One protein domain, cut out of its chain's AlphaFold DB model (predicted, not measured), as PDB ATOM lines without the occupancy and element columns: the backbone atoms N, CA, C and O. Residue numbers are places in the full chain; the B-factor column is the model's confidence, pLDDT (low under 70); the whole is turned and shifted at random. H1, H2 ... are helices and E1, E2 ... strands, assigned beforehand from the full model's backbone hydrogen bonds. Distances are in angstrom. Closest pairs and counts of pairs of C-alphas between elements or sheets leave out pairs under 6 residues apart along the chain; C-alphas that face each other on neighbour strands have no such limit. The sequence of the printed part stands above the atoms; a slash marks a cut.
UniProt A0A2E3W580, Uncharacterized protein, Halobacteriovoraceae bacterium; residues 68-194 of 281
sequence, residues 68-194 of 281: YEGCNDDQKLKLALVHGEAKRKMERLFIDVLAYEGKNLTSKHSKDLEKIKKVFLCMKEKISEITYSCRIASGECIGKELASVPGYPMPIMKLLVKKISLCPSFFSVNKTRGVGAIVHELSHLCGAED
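What this domain is: This is residues 68 to 194 of the 281 residues of an uncharacterized protein of Halobacteriovoraceae bacterium (UniProt A0A2E3W580). A long helical hairpin of H1 and H2 makes the longest axis, and H5 crosses both helices at the core. A small two-stranded parallel sheet, E1 and E2, lies toward one end of the hairpin, with E2 next to H5. The printed part has 127 residues, with five named helices and two named strands in the order H1, H2, E1, H3, E2, H4, H5, and is mostly helix. It is compact, with a radius of gyration of the C-alphas of 15.6 A, yet elongated, spanning 49 by 31 by 25 A.

How they stand to each other: E1, residues 131 to 133, and E2, residues 163 to 166, are parallel neighbours; N 166 and O 133, 2.8 A apart, are within hydrogen-bond range. With H3, residues 155 to 160, they form a strand-helix-strand unit, parallel strands with a helix between, its crossover right-handed. The hub is H5, residues 175 to 189. It touches H1, residues 73 to 98, at a steep tilt of 66 degrees, closest C-alphas Ala 86 and Val 179, 5.0 A. It touches H2, residues 107 to 127, only just about perpendicular at 72 degrees, closest C-alphas Met 123 and Leu 186, 5.9 A. H1 and H2 form a hairpin at a shallow tilt of 28 degrees, opposite ways. H4, residues 168 to 172, is close to but not clearly touching H1. Every O i to N i+4 pair is within hydrogen-bond range in H1, H2 and H5; H3 has 0 of 2 but 3 of 3 O i to N i+3, H4 0 of 1 but 2 of 2.

Where its parts are: H1 runs 37.4 A from C-alpha 73 at (178.868, 199.711, 152.804); H2 runs 30.5 A. H5 runs 21.3 A to C-alpha 189 at (178.400, 177.906, 166.205).

The domain as a whole: The printed part has no cut. The link E1 to H3 is long, 21 residues. pLDDT is under 70 at residues 152 to 159 and 194.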
ATOM      1  N   TYR A  68     173.636 192.392 158.626       96.31
ATOM      2  CA  TYR A  68     174.823 193.169 158.992       96.31
ATOM      3  C   TYR A  68     174.518 194.139 160.132       96.31
ATOM      4  O   TYR A  68     173.588 194.939 160.040       96.31
ATOM      5  N   GLU A  69     175.345 194.129 161.175       96.00
ATOM      6  CA  GLU A  69     175.235 195.026 162.323       96.00
ATOM      7  C   GLU A  69     176.461 195.946 162.409       96.00
ATOM      8  O   GLU A  69     177.593 195.502 162.594       96.00
ATOM      9  N   GLY A  70     176.237 197.257 162.278       96.19
ATOM     10  CA  GLY A  70     177.289 198.272 162.403       96.19
ATOM     11  C   GLY A  70     178.394 198.212 161.343       96.19
ATOM     12  O   GLY A  70     179.456 198.782 161.562       96.19
ATOM     13  N   CYS A  71     178.158 197.535 160.219       96.94
ATOM     14  CA  CYS A  71     179.070 197.516 159.078       96.94
ATOM     15  C   CYS A  71     178.783 198.688 158.129       96.94
ATOM     16  O   CYS A  71     177.618 198.973 157.837       96.94
ATOM     17  N   ASN A  72     179.829 199.335 157.615       96.56
ATOM     18  CA  ASN A  72     179.709 200.295 156.513       96.56
ATOM     19  C   ASN A  72     179.513 199.573 155.162       96.56
ATOM     20  O   ASN A  72     179.585 198.343 155.090       96.56
ATOM     21  N   ASP A  73     179.240 200.315 154.090       96.62
ATOM     22  CA  ASP A  73     178.868 199.711 152.804       96.62
ATOM     23  C   ASP A  73     180.013 198.925 152.145       96.62
ATOM     24  O   ASP A  73     179.776 197.833 151.623       96.62
ATOM     25  N   ASP A  74     181.263 199.380 152.280       96.25
ATOM     26  CA  ASP A  74     182.442 198.643 151.803       96.25
ATOM     27  C   ASP A  74     182.612 197.304 152.537       96.25
ATOM     28  O   ASP A  74     182.898 196.264 151.932       96.25
ATOM     29  N   GLN A  75     182.397 197.303 153.856       96.75
ATOM     30  CA  GLN A  75     182.427 196.097 154.680       96.75
ATOM     31  C   GLN A  75     181.310 195.131 154.282       96.75
ATOM     32  O   GLN A  75     181.585 193.942 154.110       96.75
ATOM     33  N   LYS A  76     180.074 195.617 154.083       96.75
ATOM     34  CA  LYS A  76     178.941 194.793 153.622       96.75
ATOM     35  C   LYS A  76     179.234 194.156 152.270       96.75
ATOM     36  O   LYS A  76     179.043 192.952 152.117       96.75
ATOM     37  N   LEU A  77     179.752 194.928 151.313       95.50
ATOM     38  CA  LEU A  77     180.102 194.432 149.984       95.50
ATOM     39  C   LEU A  77     181.171 193.334 150.060       95.50
ATOM     40  O   LEU A  77     181.000 192.250 149.498       95.50
ATOM     41  N   LYS A  78     182.256 193.575 150.807       95.88
ATOM     42  CA  LYS A  78     183.305 192.569 151.021       95.88
ATOM     43  C   LYS A  78     182.750 191.312 151.690       95.88
ATOM     44  O   LYS A  78     183.112 190.202 151.294       95.88
ATOM     45  N   LEU A  79     181.868 191.469 152.673       96.50
ATOM     46  CA  LEU A  79     181.250 190.349 153.373       96.50
ATOM     47  C   LEU A  79     180.291 189.561 152.493       96.50
ATOM     48  O   LEU A  79     180.338 188.342 152.554       96.50
ATOM     49  N   ALA A  80     179.484 190.201 151.648       95.44
ATOM     50  CA  ALA A  80     178.619 189.504 150.697       95.44
ATOM     51  C   ALA A  80     179.436 188.583 149.770       95.44
ATOM     52  O   ALA A  80     179.097 187.412 149.583       95.44
ATOM     53  N   LEU A  81     180.569 189.080 149.259       93.81
ATOM     54  CA  LEU A  81     181.482 188.297 148.420       93.81
ATOM     55  C   LEU A  81     182.109 187.119 149.180       93.81
ATOM     56  O   LEU A  81     182.134 185.997 148.668       93.81
ATOM     57  N   VAL A  82     182.618 187.363 150.392       95.19
ATOM     58  CA  VAL A  82     183.233 186.325 151.234       95.19
ATOM     59  C   VAL A  82     182.203 185.282 151.676       95.19
ATOM     60  O   VAL A  82     182.484 184.090 151.605       95.19
ATOM     61  N   HIS A  83     181.009 185.711 152.079       95.75
ATOM     62  CA  HIS A  83     179.906 184.856 152.505       95.75
ATOM     63  C   HIS A  83     179.473 183.897 151.394       95.75
ATOM     64  O   HIS A  83     179.450 182.683 151.599       95.75
ATOM     65  N   GLY A  84     179.197 184.417 150.191       93.25
ATOM     66  CA  GLY A  84     178.777 183.583 149.064       93.25
ATOM     67  C   GLY A  84     179.836 182.546 148.675       93.25
ATOM     68  O   GLY A  84     179.512 181.417 148.306       93.25
ATOM     69  N   GLU A  85     181.123 182.890 148.789       90.62
ATOM     70  CA  GLU A  85     182.213 181.939 148.552       90.62
ATOM     71  C   GLU A  85     182.385 180.927 149.693       90.62
ATOM     72  O   GLU A  85     182.629 179.750 149.417       90.62
ATOM     73  N   ALA A  86     182.199 181.339 150.950       90.19
ATOM     74  CA  ALA A  86     182.186 180.443 152.104       90.19
ATOM     75  C   ALA A  86     181.071 179.399 151.998       90.19
ATOM     76  O   ALA A  86     181.354 178.211 152.158       90.19
ATOM     77  N   LYS A  87     179.853 179.810 151.621       94.06
ATOM     78  CA  LYS A  87     178.717 178.909 151.381       94.06
ATOM     79  C   LYS A  87     179.045 177.848 150.337       94.06
ATOM     80  O   LYS A  87     179.038 176.661 150.655       94.06
ATOM     81  N   ARG A  88     179.463 178.265 149.135       88.44
ATOM     82  CA  ARG A  88     179.846 177.333 148.056       88.44
ATOM     83  C   ARG A  88     180.959 176.376 148.476       88.44
ATOM     84  O   ARG A  88     180.939 175.196 148.131       88.44
ATOM     85  N   LYS A  89     181.967 176.877 149.197       85.62
ATOM     86  CA  LYS A  89     183.102 176.058 149.628       85.62
ATOM     87  C   LYS A  89     182.696 175.028 150.677       85.62
ATOM     88  O   LYS A  89     183.117 173.880 150.580       85.62
ATOM     89  N   MET A  90     181.883 175.428 151.644       89.06
ATOM     90  CA  MET A  90     181.338 174.539 152.662       89.06
ATOM     91  C   MET A  90     180.451 173.453 152.043       89.06
ATOM     92  O   MET A  90     180.622 172.285 152.373       89.06
ATOM     93  N   GLU A  91     179.566 173.801 151.106       88.56
ATOM     94  CA  GLU A  91     178.735 172.826 150.385       88.56
ATOM     95  C   GLU A  91     179.588 171.812 149.617       88.56
ATOM     96  O   GLU A  91     179.331 170.610 149.680       88.56
ATOM     97  N   ARG A  92     180.654 172.273 148.952       83.69
ATOM     98  CA  ARG A  92     181.602 171.385 148.273       83.69
ATOM     99  C   ARG A  92     182.300 170.434 149.242       83.69
ATOM    100  O   ARG A  92     182.353 169.239 148.979       83.69
ATOM    101  N   LEU A  93     182.795 170.953 150.366       80.88
ATOM    102  CA  LEU A  93     183.421 170.135 151.408       80.88
ATOM    103  C   LEU A  93     182.439 169.111 151.988       80.88
ATOM    104  O   LEU A  93     182.834 167.990 152.295       80.88
ATOM    105  N   PHE A  94     181.159 169.462 152.103       86.50
ATOM    106  CA  PHE A  94     180.139 168.526 152.550       86.50
ATOM    107  C   PHE A  94     179.892 167.402 151.532       86.50
ATOM    108  O   PHE A  94     179.809 166.244 151.926       86.50
ATOM    109  N   ILE A  95     179.852 167.708 150.229       82.81
ATOM    110  CA  ILE A  95     179.794 166.681 149.171       82.81
ATOM    111  C   ILE A  95     181.000 165.744 149.269       82.81
ATOM    112  O   ILE A  95     180.832 164.525 149.201       82.81
ATOM    113  N   ASP A  96     182.197 166.302 149.481       80.44
ATOM    114  CA  ASP A  96     183.400 165.501 149.675       80.44
ATOM    115  C   ASP A  96     183.221 164.562 150.871       80.44
ATOM    116  O   ASP A  96     183.454 163.370 150.716       80.44
ATOM    117  N   VAL A  97     182.731 165.051 152.020       80.44
ATOM    118  CA  VAL A  97     182.420 164.249 153.223       80.44
ATOM    119  C   VAL A  97     181.430 163.114 152.925       80.44
ATOM    120  O   VAL A  97     181.671 161.981 153.344       80.44
ATOM    121  N   LEU A  98     180.350 163.374 152.185       83.88
ATOM    122  CA  LEU A  98     179.365 162.348 151.809       83.88
ATOM    123  C   LEU A  98     179.980 161.255 150.928       83.88
ATOM    124  O   LEU A  98     179.710 160.072 151.122       83.88
ATOM    125  N   ALA A  99     180.895 161.615 150.026       82.56
ATOM    126  CA  ALA A  99     181.586 160.648 149.178       82.56
ATOM    127  C   ALA A  99     182.451 159.635 149.967       82.56
ATOM    128  O   ALA A  99     182.868 158.616 149.406       82.56
ATOM    129  N   TYR A 100     182.718 159.864 151.261       77.56
ATOM    130  CA  TYR A 100     183.420 158.897 152.120       77.56
ATOM    131  C   TYR A 100     182.522 157.821 152.723       77.56
ATOM    132  O   TYR A 100     183.061 156.800 153.147       77.56
ATOM    133  N   GLU A 101     181.197 157.987 152.743       77.06
ATOM    134  CA  GLU A 101     180.282 156.982 153.308       77.06
ATOM    135  C   GLU A 101     180.377 155.626 152.608       77.06
ATOM    136  O   GLU A 101     180.189 154.593 153.239       77.06
ATOM    137  N   GLY A 102     180.724 155.618 151.318       72.75
ATOM    138  CA  GLY A 102     180.864 154.396 150.527       72.75
ATOM    139  C   GLY A 102     182.192 153.654 150.709       72.75
ATOM    140  O   GLY A 102     182.419 152.646 150.041       72.75
ATOM    141  N   LYS A 103     183.106 154.143 151.556       79.06
ATOM    142  CA  LYS A 103     184.407 153.501 151.790       79.06
ATOM    143  C   LYS A 103     184.334 152.566 152.997       79.06
ATOM    144  O   LYS A 103     183.623 152.840 153.957       79.06
ATOM    145  N   ASN A 104     185.127 151.489 152.980       83.50
ATOM    146  CA  ASN A 104     185.282 150.565 154.113       83.50
ATOM    147  C   ASN A 104     185.999 151.256 155.288       83.50
ATOM    148  O   ASN A 104     187.200 151.087 155.506       83.50
ATOM    149  N   LEU A 105     185.259 152.083 156.023       77.88
ATOM    150  CA  LEU A 105     185.720 152.791 157.206       77.88
ATOM    151  C   LEU A 105     185.666 151.873 158.430       77.88
ATOM    152  O   LEU A 105     184.788 151.024 158.569       77.88
ATOM    153  N   THR A 106     186.600 152.069 159.359       80.50
ATOM    154  CA  THR A 106     186.505 151.430 160.676       80.50
ATOM    155  C   THR A 106     185.284 151.973 161.427       80.50
ATOM    156  O   THR A 106     184.835 153.093 161.176       80.50
ATOM    157  N   SER A 107     184.773 151.225 162.409       77.62
ATOM    158  CA  SER A 107     183.640 151.672 163.239       77.62
ATOM    159  C   SER A 107     183.898 153.014 163.940       77.62
ATOM    160  O   SER A 107     182.974 153.801 164.133       77.62
ATOM    161  N   LYS A 108     185.159 153.307 164.279       74.12
ATOM    162  CA  LYS A 108     185.587 154.602 164.823       74.12
ATOM    163  C   LYS A 108     185.470 155.717 163.780       74.12
ATOM    164  O   LYS A 108     184.800 156.708 164.038       74.12
ATOM    165  N   HIS A 109     186.039 155.519 162.590       76.50
ATOM    166  CA  HIS A 109     185.985 156.515 161.513       76.50
ATOM    167  C   HIS A 109     184.555 156.790 161.037       76.50
ATOM    168  O   HIS A 109     184.240 157.920 160.685       76.50
ATOM    169  N   SER A 110     183.678 155.785 161.069       76.38
ATOM    170  CA  SER A 110     182.254 155.966 160.776       76.38
ATOM    171  C   SER A 110     181.579 156.903 161.790       76.38
ATOM    172  O   SER A 110     180.917 157.853 161.382       76.38
ATOM    173  N   LYS A 111     181.817 156.730 163.101       77.88
ATOM    174  CA  LYS A 111     181.295 157.652 164.132       77.88
ATOM    175  C   LYS A 111     181.816 159.080 163.968       77.88
ATOM    176  O   LYS A 111     181.069 160.031 164.191       77.88
ATOM    177  N   ASP A 112     183.079 159.232 163.588       77.31
ATOM    178  CA  ASP A 112     183.685 160.546 163.373       77.31
ATOM    179  C   ASP A 112     183.103 161.225 162.130       77.31
ATOM    180  O   ASP A 112     182.767 162.408 162.170       77.31
ATOM    181  N   LEU A 113     182.896 160.459 161.054       78.94
ATOM    182  CA  LEU A 113     182.238 160.941 159.845       78.94
ATOM    183  C   LEU A 113     180.815 161.429 160.150       78.94
ATOM    184  O   LEU A 113     180.441 162.509 159.705       78.94
ATOM    185  N   GLU A 114     180.052 160.695 160.965       82.44
ATOM    186  CA  GLU A 114     178.722 161.124 161.417       82.44
ATOM    187  C   GLU A 114     178.754 162.445 162.196       82.44
ATOM    188  O   GLU A 114     177.913 163.319 161.975       82.44
ATOM    189  N   LYS A 115     179.737 162.632 163.086       81.56
ATOM    190  CA  LYS A 115     179.919 163.908 163.795       81.56
ATOM    191  C   LYS A 115     180.217 165.048 162.819       81.56
ATOM    192  O   LYS A 115     179.584 166.096 162.905       81.56
ATOM    193  N   ILE A 116     181.123 164.830 161.866       81.88
ATOM    194  CA  ILE A 116     181.483 165.825 160.846       81.88
ATOM    195  C   ILE A 116     180.260 166.199 160.001       81.88
ATOM    196  O   ILE A 116     179.999 167.383 159.801       81.88
ATOM    197  N   LYS A 117     179.456 165.223 159.558       85.88
ATOM    198  CA  LYS A 117     178.222 165.505 158.811       85.88
ATOM    199  C   LYS A 117     177.255 166.372 159.598       85.88
ATOM    200  O   LYS A 117     176.730 167.329 159.042       85.88
ATOM    201  N   LYS A 118     177.045 166.071 160.883       87.75
ATOM    202  CA  LYS A 118     176.177 166.882 161.749       87.75
ATOM    203  C   LYS A 118     176.654 168.330 161.838       87.75
ATOM    204  O   LYS A 118     175.828 169.233 161.751       87.75
ATOM    205  N   VAL A 119     177.967 168.553 161.936       86.31
ATOM    206  CA  VAL A 119     178.549 169.905 161.915       86.31
ATOM    207  C   VAL A 119     178.261 170.598 160.582       86.31
ATOM    208  O   VAL A 119     177.711 171.692 160.586       86.31
ATOM    209  N   PHE A 120     178.537 169.960 159.441       87.88
ATOM    210  CA  PHE A 120     178.274 170.561 158.125       87.88
ATOM    211  C   PHE A 120     176.793 170.844 157.863       87.88
ATOM    212  O   PHE A 120     176.467 171.885 157.296       87.88
ATOM    213  N   LEU A 121     175.895 169.950 158.282       91.50
ATOM    214  CA  LEU A 121     174.451 170.163 158.184       91.50
ATOM    215  C   LEU A 121     174.018 171.378 159.012       91.50
ATOM    216  O   LEU A 121     173.314 172.240 158.493       91.50
ATOM    217  N   CYS A 122     174.512 171.496 160.246       91.69
ATOM    218  CA  CYS A 122     174.283 172.677 161.075       91.69
ATOM    219  C   CYS A 122     174.841 173.955 160.426       91.69
ATOM    220  O   CYS A 122     174.165 174.981 160.400       91.69
ATOM    221  N   MET A 123     176.054 173.914 159.862       92.56
ATOM    222  CA  MET A 123     176.655 175.092 159.229       92.56
ATOM    223  C   MET A 123     175.864 175.518 157.988       92.56
ATOM    224  O   MET A 123     175.691 176.713 157.757       92.56
ATOM    225  N   LYS A 124     175.348 174.552 157.215       92.62
ATOM    226  CA  LYS A 124     174.476 174.793 156.059       92.62
ATOM    227  C   LYS A 124     173.182 175.500 156.442       92.62
ATOM    228  O   LYS A 124     172.748 176.377 155.706       92.62
ATOM    229  N   GLU A 125     172.585 175.140 157.569       92.62
ATOM    230  CA  GLU A 125     171.398 175.819 158.091       92.62
ATOM    231  C   GLU A 125     171.745 177.229 158.591       92.62
ATOM    232  O   GLU A 125     171.142 178.215 158.173       92.62
ATOM    233  N   LYS A 126     172.788 177.346 159.419       92.38
ATOM    234  CA  LYS A 126     173.166 178.610 160.062       92.38
ATOM    235  C   LYS A 126     173.706 179.664 159.112       92.38
ATOM    236  O   LYS A 126     173.549 180.848 159.401       92.38
ATOM    237  N   ILE A 127     174.385 179.273 158.030       94.19
ATOM    238  CA  ILE A 127     175.026 180.252 157.150       94.19
ATOM    239  C   ILE A 127     173.995 181.216 156.563       94.19
ATOM    240  O   ILE A 127     174.254 182.410 156.572       94.19
ATOM    241  N   SER A 128     172.814 180.745 156.158       91.31
ATOM    242  CA  SER A 128     171.762 181.602 155.590       91.31
ATOM    243  C   SER A 128     171.153 182.568 156.614       91.31
ATOM    244  O   SER A 128     170.588 183.590 156.249       91.31
ATOM    245  N   GLU A 129     171.309 182.299 157.909       93.06
ATOM    246  CA  GLU A 129     170.694 183.086 158.981       93.06
ATOM    247  C   GLU A 129     171.704 183.941 159.761       93.06
ATOM    248  O   GLU A 129     171.378 184.516 160.806       93.06
ATOM    249  N   ILE A 130     172.957 183.986 159.305       95.12
ATOM    250  CA  ILE A 130     174.036 184.600 160.067       95.12
ATOM    251  C   ILE A 130     173.945 186.131 160.059       95.12
ATOM    252  O   ILE A 130     173.696 186.780 159.041       95.12
ATOM    253  N   THR A 131     174.209 186.717 161.223       96.00
ATOM    254  CA  THR A 131     174.431 188.145 161.420       96.00
ATOM    255  C   THR A 131     175.923 188.413 161.584       96.00
ATOM    256  O   THR A 131     176.561 187.910 162.509       96.00
ATOM    257  N   TYR A 132     176.486 189.237 160.709       96.88
ATOM    258  CA  TYR A 132     177.849 189.735 160.837       96.88
ATOM    259  C   TYR A 132     177.859 191.056 161.598       96.88
ATOM    260  O   TYR A 132     177.235 192.025 161.166       96.88
ATOM    261  N   SER A 133     178.592 191.118 162.705       96.19
ATOM    262  CA  SER A 133     178.784 192.350 163.466       96.19
ATOM    263  C   SER A 133     180.152 192.942 163.206       96.19
ATOM    264  O   SER A 133     181.169 192.316 163.482       96.19
ATOM    265  N   CYS A 134     180.167 194.181 162.728       96.06
ATOM    266  CA  CYS A 134     181.370 195.005 162.659       96.06
ATOM    267  C   CYS A 134     181.534 195.888 163.910       96.06
ATOM    268  O   CYS A 134     182.499 196.646 164.011       96.06
ATOM    269  N   ARG A 135     180.596 195.803 164.868       90.94
ATOM    270  CA  ARG A 135     180.753 196.379 166.208       90.94
ATOM    271  C   ARG A 135     181.564 195.406 167.046       90.94
ATOM    272  O   ARG A 135     181.146 194.267 167.225       90.94
ATOM    273  N   ILE A 136     182.697 195.873 167.547       79.69
ATOM    274  CA  ILE A 136     183.565 195.094 168.425       79.69
ATOM    275  C   ILE A 136     183.145 195.430 169.849       79.69
ATOM    276  O   ILE A 136     183.354 196.562 170.294       79.69
ATOM    277  N   ALA A 137     182.527 194.484 170.559       78.38
ATOM    278  CA  ALA A 137     182.376 194.659 171.997       78.38
ATOM    279  C   ALA A 137     183.763 194.580 172.658       78.38
ATOM    280  O   ALA A 137     184.673 193.909 172.163       78.38
ATOM    281  N   SER A 138     183.957 195.297 173.766       72.19
ATOM    282  CA  SER A 138     185.234 195.300 174.484       72.19
ATOM    283  C   SER A 138     185.674 193.869 174.817       72.19
ATOM    284  O   SER A 138     184.978 193.181 175.561       72.19
ATOM    285  N   GLY A 139     186.821 193.438 174.285       75.00
ATOM    286  CA  GLY A 139     187.395 192.110 174.539       75.00
ATOM    287  C   GLY A 139     187.056 191.013 173.519       75.00
ATOM    288  O   GLY A 139     187.599 189.926 173.653       75.00
ATOM    289  N   GLU A 140     186.231 191.271 172.495       76.44
ATOM    290  CA  GLU A 140     185.899 190.264 171.458       76.44
ATOM    291  C   GLU A 140     186.985 190.064 170.394       76.44
ATOM    292  O   GLU A 140     186.934 189.088 169.650       76.44
ATOM    293  N   CYS A 141     187.928 191.000 170.295       83.56
ATOM    294  CA  CYS A 141     189.016 190.968 169.326       83.56
ATOM    295  C   CYS A 141     190.334 191.229 170.045       83.56
ATOM    296  O   CYS A 141     190.661 192.380 170.361       83.56
ATOM    297  N   ILE A 142     191.098 190.172 170.301       79.00
ATOM    298  CA  ILE A 142     192.404 190.243 170.947       79.00
ATOM    299  C   ILE A 142     193.491 189.997 169.889       79.00
ATOM    300  O   ILE A 142     193.611 188.945 169.270       79.00
ATOM    301  N   GLY A 143     194.334 191.005 169.658       83.50
ATOM    302  CA  GLY A 143     195.498 190.872 168.781       83.50
ATOM    303  C   GLY A 143     195.160 190.740 167.288       83.50
ATOM    304  O   GLY A 143     194.726 191.703 166.659       83.50
ATOM    305  N   LYS A 144     195.478 189.581 166.690       87.38
ATOM    306  CA  LYS A 144     195.430 189.337 165.229       87.38
ATOM    307  C   LYS A 144     194.244 188.478 164.779       87.38
ATOM    308  O   LYS A 144     194.240 188.010 163.639       87.38
ATOM    309  N   GLU A 145     193.273 188.269 165.658       88.12
ATOM    310  CA  GLU A 145     192.035 187.560 165.345       88.12
ATOM    311  C   GLU A 145     191.335 188.205 164.145       88.12
ATOM    312  O   GLU A 145     191.372 189.427 163.954       88.12
ATOM    313  N   LEU A 146     190.751 187.371 163.284       90.31
ATOM    314  CA  LEU A 146     189.973 187.848 162.144       90.31
ATOM    315  C   LEU A 146     188.501 187.957 162.524       90.31
ATOM    316  O   LEU A 146     187.845 188.931 162.176       90.31
ATOM    317  N   ALA A 147     187.981 186.981 163.244       93.12
ATOM    318  CA  ALA A 147     186.607 186.964 163.689       93.12
ATOM    319  C   ALA A 147     186.532 186.208 165.014       93.12
ATOM    320  O   ALA A 147     187.512 185.594 165.431       93.12
ATOM    321  N   SER A 148     185.385 186.306 165.665       91.69
ATOM    322  CA  SER A 148     185.076 185.546 166.860       91.69
ATOM    323  C   SER A 148     183.580 185.277 166.935       91.69
ATOM    324  O   SER A 148     182.744 186.011 166.391       91.69
ATOM    325  N   VAL A 149     183.228 184.207 167.633       90.31
ATOM    326  CA  VAL A 149     181.863 183.946 168.083       90.31
ATOM    327  C   VAL A 149     181.795 184.141 169.593       90.31
ATOM    328  O   VAL A 149     182.769 183.848 170.291       90.31
ATOM    329  N   PRO A 150     180.669 184.617 170.150       82.88
ATOM    330  CA  PRO A 150     180.603 184.841 171.582       82.88
ATOM    331  C   PRO A 150     180.761 183.514 172.340       82.88
ATOM    332  O   PRO A 150     180.066 182.525 172.075       82.88
ATOM    333  N   GLY A 151     181.695 183.488 173.290       73.81
ATOM    334  CA  GLY A 151     181.962 182.326 174.129       73.81
ATOM    335  C   GLY A 151     180.844 182.125 175.145       73.81
ATOM    336  O   GLY A 151     180.838 182.759 176.195       73.81
ATOM    337  N   TYR A 152     179.891 181.239 174.855       65.06
ATOM    338  CA  TYR A 152     178.872 180.863 175.836       65.06
ATOM    339  C   TYR A 152     179.315 179.652 176.664       65.06
ATOM    340  O   TYR A 152     179.789 178.666 176.090       65.06
ATOM    341  N   PRO A 153     179.097 179.675 177.993       55.94
ATOM    342  CA  PRO A 153     179.476 178.582 178.888       55.94
ATOM    343  C   PRO A 153     178.619 177.321 178.698       55.94
ATOM    344  O   PRO A 153     178.997 176.254 179.170       55.94
ATOM    345  N   MET A 154     177.474 177.416 178.011       56.91
ATOM    346  CA  MET A 154     176.562 176.290 177.794       56.91
ATOM    347  C   MET A 154     176.441 175.928 176.304       56.91
ATOM    348  O   MET A 154     176.119 176.807 175.497       56.91
ATOM    349  N   PRO A 155     176.591 174.640 175.926       66.06
ATOM    350  CA  PRO A 155     176.467 174.180 174.538       66.06
ATOM    351  C   PRO A 155     175.138 174.553 173.865       66.06
ATOM    352  O   PRO A 155     175.116 174.895 172.687       66.06
ATOM    353  N   ILE A 156     174.033 174.552 174.621       66.75
ATOM    354  CA  ILE A 156     172.693 174.871 174.098       66.75
ATOM    355  C   ILE A 156     172.602 176.335 173.641       66.75
ATOM    356  O   ILE A 156     171.986 176.623 172.619       66.75
ATOM    357  N   MET A 157     173.253 177.265 174.348       62.50
ATOM    358  CA  MET A 157     173.230 178.680 173.965       62.50
ATOM    359  C   MET A 157     173.998 178.934 172.665       62.50
ATOM    360  O   MET A 157     173.556 179.750 171.862       62.50
ATOM    361  N   LYS A 158     175.077 178.182 172.397       66.62
ATOM    362  CA  LYS A 158     175.824 178.280 171.130       66.62
ATOM    363  C   LYS A 158     174.941 177.966 169.914       66.62
ATOM    364  O   LYS A 158     175.074 178.611 168.878       66.62
ATOM    365  N   LEU A 159     173.982 177.047 170.057       67.25
ATOM    366  CA  LEU A 159     173.057 176.678 168.980       67.25
ATOM    367  C   LEU A 159     172.045 177.780 168.643       67.25
ATOM    368  O   LEU A 159     171.612 177.863 167.497       67.25
ATOM    369  N   LEU A 160     171.702 178.655 169.586       77.06
ATOM    370  CA  LEU A 160     170.779 179.771 169.340       77.06
ATOM    371  C   LEU A 160     171.482 180.996 168.753       77.06
ATOM    372  O   LEU A 160     170.840 181.882 168.190       77.06
ATOM    373  N   VAL A 161     172.807 181.039 168.855       80.38
ATOM    374  CA  VAL A 161     173.600 182.168 168.390       80.38
ATOM    375  C   VAL A 161     173.800 182.053 166.888       80.38
ATOM    376  O   VAL A 161     174.235 181.028 166.353       80.38
ATOM    377  N   LYS A 162     173.453 183.140 166.208       90.50
ATOM    378  CA  LYS A 162     173.582 183.314 164.761       90.50
ATOM    379  C   LYS A 162     174.400 184.570 164.474       90.50
ATOM    380  O   LYS A 162     174.057 185.347 163.595       90.50
ATOM    381  N   LYS A 163     175.441 184.822 165.273       94.12
ATOM    382  CA  LYS A 163     176.233 186.054 165.222       94.12
ATOM    383  C   LYS A 163     177.724 185.739 165.156       94.12
ATOM    384  O   LYS A 163     178.212 184.957 165.965       94.12
ATOM    385  N   ILE A 164     178.416 186.367 164.207       94.50
ATOM    386  CA  ILE A 164     179.880 186.379 164.093       94.50
ATOM    387  C   ILE A 164     180.342 187.829 164.239       94.50
ATOM    388  O   ILE A 164     179.919 188.693 163.462       94.50
ATOM    389  N   SER A 165     181.203 188.094 165.218       95.31
ATOM    390  CA  SER A 165     181.880 189.379 165.386       95.31
ATOM    391  C   SER A 165     183.128 189.412 164.508       95.31
ATOM    392  O   SER A 165     183.911 188.467 164.473       95.31
ATOM    393  N   LEU A 166     183.303 190.486 163.745       95.69
ATOM    394  CA  LEU A 166     184.400 190.647 162.796       95.69
ATOM    395  C   LEU A 166     185.402 191.662 163.329       95.69
ATOM    396  O   LEU A 166     185.073 192.828 163.552       95.69
ATOM    397  N   CYS A 167     186.649 191.230 163.468       95.12
ATOM    398  CA  CYS A 167     187.732 192.085 163.914       95.12
ATOM    399  C   CYS A 167     188.261 192.954 162.763       95.12
ATOM    400  O   CYS A 167     188.145 192.576 161.592       95.12
ATOM    401  N   PRO A 168     188.916 194.099 163.042       94.88
ATOM    402  CA  PRO A 168     189.402 194.998 161.994       94.88
ATOM    403  C   PRO A 168     190.351 194.293 161.016       94.88
ATOM    404  O   PRO A 168     190.302 194.523 159.808       94.88
ATOM    405  N   SER A 169     191.154 193.353 161.527       93.44
ATOM    406  CA  SER A 169     192.077 192.520 160.752       93.44
ATOM    407  C   SER A 169     191.394 191.717 159.635       93.44
ATOM    408  O   SER A 169     192.022 191.476 158.603       93.44
ATOM    409  N   PHE A 170     190.114 191.346 159.776       95.00
ATOM    410  CA  PHE A 170     189.342 190.657 158.732       95.00
ATOM    411  C   PHE A 170     189.288 191.455 157.430       95.00
ATOM    412  O   PHE A 170     189.437 190.925 156.325       95.00
ATOM    413  N   PHE A 171     189.095 192.764 157.548       95.88
ATOM    414  CA  PHE A 171     188.935 193.635 156.391       95.88
ATOM    415  C   PHE A 171     190.268 193.939 155.709       95.88
ATOM    416  O   PHE A 171     190.266 194.308 154.536       95.88
ATOM    417  N   SER A 172     191.390 193.656 156.365       94.25
ATOM    418  CA  SER A 172     192.734 193.804 155.801       94.25
ATOM    419  C   SER A 172     193.257 192.537 155.116       94.25
ATOM    420  O   SER A 172     194.227 192.605 154.363       94.25
ATOM    421  N   VAL A 173     192.638 191.367 155.334       88.88
ATOM    422  CA  VAL A 173     193.061 190.124 154.667       88.88
ATOM    423  C   VAL A 173     192.430 189.952 153.285       88.88
ATOM    424  O   VAL A 173     191.397 190.540 152.952       88.88
ATOM    425  N   ASN A 174     193.056 189.107 152.462       90.69
ATOM    426  CA  ASN A 174     192.500 188.716 151.171       90.69
ATOM    427  C   ASN A 174     191.209 187.887 151.332       90.69
ATOM    428  O   ASN A 174     190.947 187.289 152.378       90.69
ATOM    429  N   LYS A 175     190.410 187.835 150.257       89.19
ATOM    430  CA  LYS A 175     189.120 187.122 150.211       89.19
ATOM    431  C   LYS A 175     189.240 185.673 150.687       89.19
ATOM    432  O   LYS A 175     188.448 185.218 151.499       89.19
ATOM    433  N   THR A 176     190.274 184.985 150.219       83.12
ATOM    434  CA  THR A 176     190.625 183.598 150.540       83.12
ATOM    435  C   THR A 176     190.714 183.375 152.056       83.12
ATOM    436  O   THR A 176     190.011 182.519 152.584       83.12
ATOM    437  N   ARG A 177     191.488 184.183 152.790       82.81
ATOM    438  CA  ARG A 177     191.566 184.094 154.261       82.81
ATOM    439  C   ARG A 177     190.248 184.442 154.943       82.81
ATOM    440  O   ARG A 177     189.891 183.760 155.896       82.81
ATOM    441  N   GLY A 178     189.521 185.439 154.438       87.94
ATOM    442  CA  GLY A 178     188.191 185.787 154.946       87.94
ATOM    443  C   GLY A 178     187.204 184.620 154.847       87.94
ATOM    444  O   GLY A 178     186.513 184.320 155.812       87.94
ATOM    445  N   VAL A 179     187.198 183.899 153.721       89.06
ATOM    446  CA  VAL A 179     186.372 182.694 153.522       89.06
ATOM    447  C   VAL A 179     186.696 181.632 154.567       89.06
ATOM    448  O   VAL A 179     185.788 181.064 155.166       89.06
ATOM    449  N   GLY A 180     187.986 181.382 154.808       84.12
ATOM    450  CA  GLY A 180     188.431 180.446 155.841       84.12
ATOM    451  C   GLY A 180     187.948 180.833 157.228       84.12
ATOM    452  O   GLY A 180     187.466 179.973 157.954       84.12
ATOM    453  N   ALA A 181     188.031 182.123 157.562       88.06
ATOM    454  CA  ALA A 181     187.564 182.633 158.841       88.06
ATOM    455  C   ALA A 181     186.062 182.418 159.031       88.06
ATOM    456  O   ALA A 181     185.665 181.854 160.039       88.06
ATOM    457  N   ILE A 182     185.230 182.743 158.038       92.75
ATOM    458  CA  ILE A 182     183.781 182.519 158.154       92.75
ATOM    459  C   ILE A 182     183.439 181.035 158.339       92.75
ATOM    460  O   ILE A 182     182.608 180.703 159.178       92.75
ATOM    461  N   VAL A 183     184.075 180.135 157.580       89.38
ATOM    462  CA  VAL A 183     183.847 178.684 157.714       89.38
ATOM    463  C   VAL A 183     184.280 178.183 159.096       89.38
ATOM    464  O   VAL A 183     183.580 177.367 159.691       89.38
ATOM    465  N   HIS A 184     185.403 178.684 159.608       89.12
ATOM    466  CA  HIS A 184     185.912 178.360 160.937       89.12
ATOM    467  C   HIS A 184     184.949 178.826 162.042       89.12
ATOM    468  O   HIS A 184     184.469 177.995 162.808       89.12
ATOM    469  N   GLU A 185     184.535 180.094 162.043       90.25
ATOM    470  CA  GLU A 185     183.589 180.608 163.045       90.25
ATOM    471  C   GLU A 185     182.223 179.904 162.995       90.25
ATOM    472  O   GLU A 185     181.635 179.574 164.025       90.25
ATOM    473  N   LEU A 186     181.712 179.606 161.793       91.00
ATOM    474  CA  LEU A 186     180.474 178.832 161.633       91.00
ATOM    475  C   LEU A 186     180.577 177.443 162.270       91.00
ATOM    476  O   LEU A 186     179.597 176.947 162.825       91.00
ATOM    477  N   SER A 187     181.755 176.819 162.217       88.62
ATOM    478  CA  SER A 187     181.978 175.525 162.858       88.62
ATOM    479  C   SER A 187     181.836 175.622 164.383       88.62
ATOM    480  O   SER A 187     181.208 174.747 164.987       88.62
ATOM    481  N   HIS A 188     182.288 176.722 164.998       86.19
ATOM    482  CA  HIS A 188     182.105 176.966 166.431       86.19
ATOM    483  C   HIS A 188     180.644 177.126 166.829       86.19
ATOM    484  O   HIS A 188     180.211 176.568 167.842       86.19
ATOM    485  N   LEU A 189     179.851 177.816 166.005       88.12
ATOM    486  CA  LEU A 189     178.400 177.906 166.205       88.12
ATOM    487  C   LEU A 189     177.709 176.538 166.111       88.12
ATOM    488  O   LEU A 189     176.612 176.365 166.640       88.12
ATOM    489  N   CYS A 190     178.357 175.564 165.473       87.88
ATOM    490  CA  CYS A 190     177.902 174.184 165.341       87.88
ATOM    491  C   CYS A 190     178.573 173.210 166.316       87.88
ATOM    492  O   CYS A 190     178.509 171.996 166.123       87.88
ATOM    493  N   GLY A 191     179.187 173.731 167.382       82.69
ATOM    494  CA  GLY A 191     179.748 172.928 168.464       82.69
ATOM    495  C   GLY A 191     181.120 172.328 168.165       82.69
ATOM    496  O   GLY A 191     181.581 171.501 168.946       82.69
ATOM    497  N   ALA A 192     181.781 172.729 167.074       83.12
ATOM    498  CA  ALA A 192     183.203 172.458 166.920       83.12
ATOM    499  C   ALA A 192     183.995 173.333 167.901       83.12
ATOM    500  O   ALA A 192     183.670 174.498 168.129       83.12
ATOM    501  N   GLU A 193     185.040 172.783 168.500       72.56
ATOM    502  CA  GLU A 193     185.918 173.525 169.404       72.56
ATOM    503  C   GLU A 193     187.293 173.666 168.763       72.56
ATOM    504  O   GLU A 193     187.744 172.751 168.074       72.56
ATOM    505  N   ASP A 194     187.979 174.778 169.036       53.16
ATOM    506  CA  ASP A 194     189.331 175.023 168.522       53.16
ATOM    507  C   ASP A 194     190.277 173.878 168.859       53.16
ATOM    508  O   ASP A 194     190.988 173.352 168.008       53.16
TER     509      ASP A 194